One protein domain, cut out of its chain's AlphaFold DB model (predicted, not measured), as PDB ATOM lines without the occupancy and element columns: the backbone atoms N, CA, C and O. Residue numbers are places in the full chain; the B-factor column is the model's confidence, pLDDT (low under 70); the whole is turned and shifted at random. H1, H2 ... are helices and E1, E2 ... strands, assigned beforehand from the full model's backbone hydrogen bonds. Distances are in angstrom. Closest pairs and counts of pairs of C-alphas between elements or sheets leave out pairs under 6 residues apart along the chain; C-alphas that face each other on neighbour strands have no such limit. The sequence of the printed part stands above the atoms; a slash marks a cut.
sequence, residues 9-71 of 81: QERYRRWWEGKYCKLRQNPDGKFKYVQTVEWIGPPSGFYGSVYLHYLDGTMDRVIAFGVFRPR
ATOM      1  N   GLN A   9     186.589 168.208 203.400       86.81
ATOM      2  CA  GLN A   9     185.570 168.983 202.688       86.81
ATOM      3  C   GLN A   9     184.799 169.934 203.614       86.81
ATOM      4  O   GLN A   9     184.748 171.137 203.352       86.81
ATOM      5  N   GLU A  10     184.237 169.418 204.710       89.44
ATOM      6  CA  GLU A  10     183.484 170.218 205.686       89.44
ATOM      7  C   GLU A  10     184.354 171.301 206.322       89.44
ATOM      8  O   GLU A  10     183.917 172.444 206.467       89.44
ATOM      9  N   ARG A  11     185.619 170.973 206.614       89.50
ATOM     10  CA  ARG A  11     186.584 171.938 207.139       89.50
ATOM     11  C   ARG A  11     186.784 173.109 206.184       89.50
ATOM     12  O   ARG A  11     186.709 174.254 206.609       89.50
ATOM     13  N   TYR A  12     187.041 172.855 204.903       90.38
ATOM     14  CA  TYR A  12     187.249 173.936 203.936       90.38
ATOM     15  C   TYR A  12     185.981 174.777 203.726       90.38
ATOM     16  O   TYR A  12     186.073 176.006 203.703       90.38
ATOM     17  N   ARG A  13     184.800 174.145 203.677       91.88
ATOM     18  CA  ARG A  13     183.509 174.853 203.605       91.88
ATOM     19  C   ARG A  13     183.308 175.789 204.786       91.88
ATOM     20  O   ARG A  13     183.098 176.978 204.586       91.88
ATOM     21  N   ARG A  14     183.490 175.304 206.017       90.69
ATOM     22  CA  ARG A  14     183.311 176.104 207.240       90.69
ATOM     23  C   ARG A  14     184.144 177.389 207.261       90.69
ATOM     24  O   ARG A  14     183.741 178.383 207.865       90.69
ATOM     25  N   TRP A  15     185.333 177.365 206.665       88.56
ATOM     26  CA  TRP A  15     186.233 178.513 206.698       88.56
ATOM     27  C   TRP A  15     185.900 179.578 205.657       88.56
ATOM     28  O   TRP A  15     186.107 180.753 205.962       88.56
ATOM     29  N   TRP A  16     185.408 179.202 204.473       92.12
ATOM     30  CA  TRP A  16     185.312 180.115 203.323       92.12
ATOM     31  C   TRP A  16     183.917 180.217 202.699       92.12
ATOM     32  O   TRP A  16     183.599 181.261 202.138       92.12
ATOM     33  N   GLU A  17     183.083 179.181 202.797       94.06
ATOM     34  CA  GLU A  17     181.729 179.188 202.239       94.06
ATOM     35  C   GLU A  17     180.859 180.233 202.946       94.06
ATOM     36  O   GLU A  17     180.909 180.381 204.170       94.06
ATOM     37  N   GLY A  18     180.089 180.995 202.170       94.19
ATOM     38  CA  GLY A  18     179.248 182.069 202.692       94.19
ATOM     39  C   GLY A  18     180.010 183.328 203.117       94.19
ATOM     40  O   GLY A  18     179.435 184.200 203.768       94.19
ATOM     41  N   LYS A  19     181.298 183.443 202.769       93.25
ATOM     42  CA  LYS A  19     182.125 184.612 203.083       93.25
ATOM     43  C   LYS A  19     182.599 185.329 201.828       93.25
ATOM     44  O   LYS A  19     182.733 184.744 200.754       93.25
ATOM     45  N   TYR A  20     182.922 186.605 201.992       93.88
ATOM     46  CA  TYR A  20     183.614 187.390 200.981       93.88
ATOM     47  C   TYR A  20     185.113 187.103 201.056       93.88
ATOM     48  O   TYR A  20     185.776 187.455 202.031       93.88
ATOM     49  N   CYS A  21     185.644 186.437 200.033       92.75
ATOM     50  CA  CYS A  21     187.049 186.050 199.957       92.75
ATOM     51  C   CYS A  21     187.726 186.692 198.744       92.75
ATOM     52  O   CYS A  21     187.090 186.976 197.730       92.75
ATOM     53  N   LYS A  22     189.041 186.879 198.828       91.50
ATOM     54  CA  LYS A  22     189.908 187.059 197.661       91.50
ATOM     55  C   LYS A  22     191.160 186.216 197.812       91.50
ATOM     56  O   LYS A  22     191.642 186.003 198.925       91.50
ATOM     57  N   LEU A  23     191.708 185.747 196.700       90.81
ATOM     58  CA  LEU A  23     192.965 185.016 196.734       90.81
ATOM     59  C   LEU A  23     194.110 185.926 197.177       90.81
ATOM     60  O   LEU A  23     194.256 187.046 196.690       90.81
ATOM     61  N   ARG A  24     194.992 185.420 198.042       87.19
ATOM     62  CA  ARG A  24     196.143 186.211 198.500       87.19
ATOM     63  C   ARG A  24     197.162 186.490 197.389       87.19
ATOM     64  O   ARG A  24     197.864 187.491 197.460       87.19
ATOM     65  N   GLN A  25     197.206 185.639 196.360       86.38
ATOM     66  CA  GLN A  25     198.010 185.850 195.147       86.38
ATOM     67  C   GLN A  25     197.496 186.995 194.261       86.38
ATOM     68  O   GLN A  25     198.225 187.455 193.389       86.38
ATOM     69  N   ASN A  26     196.264 187.464 194.485       86.31
ATOM     70  CA  ASN A  26     195.696 188.627 193.812       86.31
ATOM     71  C   ASN A  26     195.228 189.658 194.859       86.31
ATOM     72  O   ASN A  26     194.022 189.820 195.080       86.31
ATOM     73  N   PRO A  27     196.168 190.325 195.559       79.75
ATOM     74  CA  PRO A  27     195.842 191.227 196.660       79.75
ATOM     75  C   PRO A  27     195.047 192.457 196.205       79.75
ATOM     76  O   PRO A  27     194.241 192.962 196.985       79.75
ATOM     77  N   ASP A  28     195.213 192.895 194.956       85.69
ATOM     78  CA  ASP A  28     194.464 194.005 194.352       85.69
ATOM     79  C   ASP A  28     193.086 193.577 193.813       85.69
ATOM     80  O   ASP A  28     192.271 194.406 193.402       85.69
ATOM     81  N   GLY A  29     192.796 192.274 193.839       85.19
ATOM     82  CA  GLY A  29     191.498 191.720 193.486       85.19
ATOM     83  C   GLY A  29     190.381 192.193 194.418       85.19
ATOM     84  O   GLY A  29     190.582 192.485 195.603       85.19
ATOM     85  N   LYS A  30     189.159 192.231 193.878       90.00
ATOM     86  CA  LYS A  30     187.946 192.486 194.662       90.00
ATOM     87  C   LYS A  30     187.606 191.267 195.510       90.00
ATOM     88  O   LYS A  30     187.809 190.133 195.079       90.00
ATOM     89  N   PHE A  31     187.039 191.510 196.686       92.56
ATOM     90  CA  PHE A  31     186.386 190.454 197.442       92.56
ATOM     91  C   PHE A  31     185.169 189.943 196.671       92.56
ATOM     92  O   PHE A  31     184.380 190.730 196.145       92.56
ATOM     93  N   LYS A  32     185.030 188.621 196.599       94.19
ATOM     94  CA  LYS A  32     183.912 187.938 195.955       94.19
ATOM     95  C   LYS A  32     183.222 187.027 196.956       94.19
ATOM     96  O   LYS A  32     183.881 186.367 197.758       94.19
ATOM     97  N   TYR A  33     181.897 186.986 196.899       95.06
ATOM     98  CA  TYR A  33     181.111 186.088 197.736       95.06
ATOM     99  C   TYR A  33     181.293 184.642 197.277       95.06
ATOM    100  O   TYR A  33     180.965 184.310 196.134       95.06
ATOM    101  N   VAL A  34     181.808 183.795 198.166       96.06
ATOM    102  CA  VAL A  34     181.974 182.358 197.932       96.06
ATOM    103  C   VAL A  34     180.629 181.671 198.155       96.06
ATOM    104  O   VAL A  34     180.159 181.554 199.287       96.06
ATOM    105  N   GLN A  35     180.012 181.221 197.065       96.25
ATOM    106  CA  GLN A  35     178.737 180.514 197.083       96.25
ATOM    107  C   GLN A  35     178.907 179.077 197.577       96.25
ATOM    108  O   GLN A  35     178.152 178.647 198.445       96.25
ATOM    109  N   THR A  36     179.887 178.350 197.038       96.38
ATOM    110  CA  THR A  36     180.197 176.980 197.460       96.38
ATOM    111  C   THR A  36     181.699 176.728 197.468       96.38
ATOM    112  O   THR A  36     182.465 177.359 196.733       96.38
ATOM    113  N   VAL A  37     182.123 175.792 198.318       95.06
ATOM    114  CA  VAL A  37     183.510 175.316 198.367       95.06
ATOM    115  C   VAL A  37     183.572 173.831 198.028       95.06
ATOM    116  O   VAL A  37     182.894 172.990 198.631       95.06
ATOM    117  N   GLU A  38     184.438 173.502 197.075       94.56
ATOM    118  CA  GLU A  38     184.625 172.146 196.571       94.56
ATOM    119  C   GLU A  38     186.068 171.678 196.767       94.56
ATOM    120  O   GLU A  38     187.014 172.334 196.344       94.56
ATOM    121  N   TRP A  39     186.244 170.517 197.398       91.81
ATOM    122  CA  TRP A  39     187.544 169.863 197.547       91.81
ATOM    123  C   TRP A  39     187.709 168.759 196.504       91.81
ATOM    124  O   TRP A  39     186.922 167.811 196.476       91.81
ATOM    125  N   ILE A  40     188.790 168.835 195.731       92.44
ATOM    126  CA  ILE A  40     189.227 167.811 194.784       92.44
ATOM    127  C   ILE A  40     190.536 167.206 195.286       92.44
ATOM    128  O   ILE A  40     191.591 167.843 195.262       92.44
ATOM    129  N   GLY A  41     190.474 165.962 195.752       89.19
ATOM    130  CA  GLY A  41     191.626 165.244 196.284       89.19
ATOM    131  C   GLY A  41     191.216 164.046 197.142       89.19
ATOM    132  O   GLY A  41     190.025 163.802 197.339       89.19
ATOM    133  N   PRO A  42     192.187 163.303 197.691       87.31
ATOM    134  CA  PRO A  42     191.925 162.188 198.576       87.31
ATOM    135  C   PRO A  42     191.271 162.679 199.881       87.31
ATOM    136  O   PRO A  42     191.550 163.798 200.331       87.31
ATOM    137  N   PRO A  43     190.478 161.826 200.553       82.69
ATOM    138  CA  PRO A  43     189.887 162.138 201.857       82.69
ATOM    139  C   PRO A  43     190.926 162.450 202.940       82.69
ATOM    140  O   PRO A  43     190.617 163.125 203.917       82.69
ATOM    141  N   SER A  44     192.168 161.981 202.761       80.12
ATOM    142  CA  SER A  44     193.279 162.256 203.672       80.12
ATOM    143  C   SER A  44     193.689 163.727 203.699       80.12
ATOM    144  O   SER A  44     194.342 164.132 204.651       80.12
ATOM    145  N   GLY A  45     193.353 164.527 202.679       79.81
ATOM    146  CA  GLY A  45     193.661 165.959 202.635       79.81
ATOM    147  C   GLY A  45     195.129 166.313 202.387       79.81
ATOM    148  O   GLY A  45     195.467 167.488 202.414       79.81
ATOM    149  N   PHE A  46     196.017 165.338 202.159       78.62
ATOM    150  CA  PHE A  46     197.458 165.612 202.056       78.62
ATOM    151  C   PHE A  46     197.865 166.278 200.731       78.62
ATOM    152  O   PHE A  46     198.834 167.033 200.689       78.62
ATOM    153  N   TYR A  47     197.134 166.024 199.648       85.50
ATOM    154  CA  TYR A  47     197.363 166.644 198.345       85.50
ATOM    155  C   TYR A  47     196.033 166.853 197.633       85.50
ATOM    156  O   TYR A  47     195.329 165.900 197.339       85.50
ATOM    157  N   GLY A  48     195.667 168.090 197.337       89.44
ATOM    158  CA  GLY A  48     194.420 168.368 196.644       89.44
ATOM    159  C   GLY A  48     194.329 169.795 196.151       89.44
ATOM    160  O   GLY A  48     195.303 170.554 196.106       89.44
ATOM    161  N   SER A  49     193.139 170.168 195.725       92.12
ATOM    162  CA  SER A  49     192.810 171.528 195.337       92.12
ATOM    163  C   SER A  49     191.427 171.874 195.841       92.12
ATOM    164  O   SER A  49     190.549 171.019 195.907       92.12
ATOM    165  N   VAL A  50     191.258 173.137 196.200       93.31
ATOM    166  CA  VAL A  50     189.987 173.677 196.650       93.31
ATOM    167  C   VAL A  50     189.523 174.701 195.646       93.31
ATOM    168  O   VAL A  50     190.271 175.614 195.308       93.31
ATOM    169  N   TYR A  51     188.307 174.521 195.162       95.12
ATOM    170  CA  TYR A  51     187.661 175.431 194.241       95.12
ATOM    171  C   TYR A  51     186.674 176.289 195.019       95.12
ATOM    172  O   TYR A  51     185.836 175.780 195.769       95.12
ATOM    173  N   LEU A  52     186.830 177.600 194.868       95.31
ATOM    174  CA  LEU A  52     185.906 178.601 195.373       95.31
ATOM    175  C   LEU A  52     184.985 178.964 194.224       95.31
ATOM    176  O   LEU A  52     185.442 179.563 193.251       95.31
ATOM    177  N   HIS A  53     183.715 178.595 194.328       96.19
ATOM    178  CA  HIS A  53     182.703 178.982 193.354       96.19
ATOM    179  C   HIS A  53     182.061 180.279 193.817       96.19
ATOM    180  O   HIS A  53     181.561 180.365 194.941       96.19
ATOM    181  N   TYR A  54     182.097 181.300 192.971       95.50
ATOM    182  CA  TYR A  54     181.572 182.618 193.301       95.50
ATOM    183  C   TYR A  54     180.185 182.834 192.696       95.50
ATOM    184  O   TYR A  54     179.808 182.210 191.707       95.50
ATOM    185  N   LEU A  55     179.428 183.774 193.268       92.12
ATOM    186  CA  LEU A  55     178.074 184.106 192.799       92.12
ATOM    187  C   LEU A  55     178.031 184.596 191.336       92.12
ATOM    188  O   LEU A  55     177.022 184.436 190.660       92.12
ATOM    189  N   ASP A  56     179.121 185.197 190.849       90.56
ATOM    190  CA  ASP A  56     179.251 185.675 189.467       90.56
ATOM    191  C   ASP A  56     179.520 184.541 188.453       90.56
ATOM    192  O   ASP A  56     179.706 184.809 187.268       90.56
ATOM    193  N   GLY A  57     179.553 183.283 188.910       92.31
ATOM    194  CA  GLY A  57     179.845 182.101 188.100       92.31
ATOM    195  C   GLY A  57     181.335 181.880 187.833       92.31
ATOM    196  O   GLY A  57     181.698 180.899 187.187       92.31
ATOM    197  N   THR A  58     182.214 182.762 188.316       93.88
ATOM    198  CA  THR A  58     183.660 182.536 188.244       93.88
ATOM    199  C   THR A  58     184.109 181.560 189.328       93.88
ATOM    200  O   THR A  58     183.429 181.365 190.339       93.88
ATOM    201  N   MET A  59     185.280 180.958 189.127       94.69
ATOM    202  CA  MET A  59     185.898 180.097 190.124       94.69
ATOM    203  C   MET A  59     187.378 180.411 190.291       94.69
ATOM    204  O   MET A  59     188.067 180.730 189.322       94.69
ATOM    205  N   ASP A  60     187.862 180.258 191.517       94.06
ATOM    206  CA  ASP A  60     189.283 180.309 191.842       94.06
ATOM    207  C   ASP A  60     189.754 178.969 192.392       94.06
ATOM    208  O   ASP A  60     189.042 178.296 193.139       94.06
ATOM    209  N   ARG A  61     190.993 178.599 192.058       93.56
ATOM    210  CA  ARG A  61     191.635 177.380 192.553       93.56
ATOM    211  C   ARG A  61     192.690 177.712 193.601       93.56
ATOM    212  O   ARG A  61     193.654 178.421 193.325       93.56
ATOM    213  N   VAL A  62     192.564 177.091 194.766       91.62
ATOM    214  CA  VAL A  62     193.556 177.085 195.841       91.62
ATOM    215  C   VAL A  62     194.254 175.729 195.873       91.62
ATOM    216  O   VAL A  62     193.611 174.681 195.936       91.62
ATOM    217  N   ILE A  63     195.585 175.726 195.847       89.88
ATOM    218  CA  ILE A  63     196.371 174.491 195.934       89.88
ATOM    219  C   ILE A  63     196.529 174.093 197.401       89.88
ATOM    220  O   ILE A  63     197.198 174.780 198.174       89.88
ATOM    221  N   ALA A  64     195.973 172.940 197.760       86.06
ATOM    222  CA  ALA A  64     196.073 172.353 199.088       86.06
ATOM    223  C   ALA A  64     197.065 171.181 199.082       86.06
ATOM    224  O   ALA A  64     196.702 170.015 199.224       86.06
ATOM    225  N   PHE A  65     198.341 171.495 198.852       83.38
ATOM    226  CA  PHE A  65     199.430 170.520 198.877       83.38
ATOM    227  C   PHE A  65     200.159 170.550 200.223       83.38
ATOM    228  O   PHE A  65     200.560 171.620 200.686       83.38
ATOM    229  N   GLY A  66     200.317 169.384 200.852       78.19
ATOM    230  CA  GLY A  66     200.950 169.232 202.163       78.19
ATOM    231  C   GLY A  66     200.150 169.843 203.318       78.19
ATOM    232  O   GLY A  66     200.716 170.098 204.379       78.19
ATOM    233  N   VAL A  67     198.855 170.130 203.121       74.94
ATOM    234  CA  VAL A  67     198.026 170.857 204.095       74.94
ATOM    235  C   VAL A  67     196.656 170.217 204.295       74.94
ATOM    236  O   VAL A  67     195.822 170.169 203.403       74.94
ATOM    237  N   PHE A  68     196.378 169.818 205.535       76.31
ATOM    238  CA  PHE A  68     195.108 169.201 205.932       76.31
ATOM    239  C   PHE A  68     193.997 170.216 206.256       76.31
ATOM    240  O   PHE A  68     192.915 169.838 206.706       76.31
ATOM    241  N   ARG A  69     194.276 171.518 206.138       81.19
ATOM    242  CA  ARG A  69     193.361 172.601 206.517       81.19
ATOM    243  C   ARG A  69     193.637 173.877 205.707       81.19
ATOM    244  O   ARG A  69     194.795 174.078 205.333       81.19
ATOM    245  N   PRO A  70     192.627 174.751 205.539       83.38
ATOM    246  CA  PRO A  70     192.796 176.118 205.047       83.38
ATOM    247  C   PRO A  70     193.984 176.844 205.686       83.38
ATOM    248  O   PRO A  70     194.117 176.839 206.916       83.38
ATOM    249  N   ARG A  71     194.824 177.520 204.895       84.12
ATOM    250  CA  ARG A  71     195.818 178.463 205.426       84.12
ATOM    251  C   ARG A  71     195.303 179.893 205.307       84.12
ATOM    252  O   ARG A  71     194.732 180.281 204.294       84.12
TER     253      ARG A  71
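AT A GLANCE: This is residues 9 to 71 of the 81 residues of an uncharacterized protein of marine sediment metagenome (UniProt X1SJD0). A strongly twisted sheet of four strands, curled like part of a barrel, has one short helix, H1, packed over one face along E2. The strands form a meander, each the antiparallel neighbour of the one before, E1 E2 E3 E4. The printed part has 63 residues, H1 before the strands, class mixed; it is compact, radius of gyration of the C-alphas 11.2 A, spanning 31 by 20 by 17 A.

HOW THE PARTS SIT: Start at H1, residues 9 to 16, with every O i to N i+4 pair within hydrogen-bond range. It lies over E2, residues 32 to 40, at a height over the sheet of 8.1 A; their closest C-alphas, Arg 13 and Val 37, are 5.3 A apart. Hairpins join E1, residues 20 to 23, to E2 (N 21 to O 32, 2.9 A), E2 to E3, residues 47 to 54 (N 38 to O 51, 3.0 A), and E3 to E4, residues 59 to 65 (N 50 to O 62, 2.8 A). E2 bends by 71 degrees at residue 35.

IN THESE COORDINATES: Find C-alpha 9 at (185.570, 168.983, 202.688), where H1 begins; E4 ends at C-alpha 65, (199.430, 170.520, 198.877). E2 measures 20.8 A, E3 23.0 A.

THE WHOLE: The farthest C-alphas, Asp 28 and Ser 44, are 33.1 A apart. The printed part has no cut, no link is long, and no printed residue is under pLDDT 70.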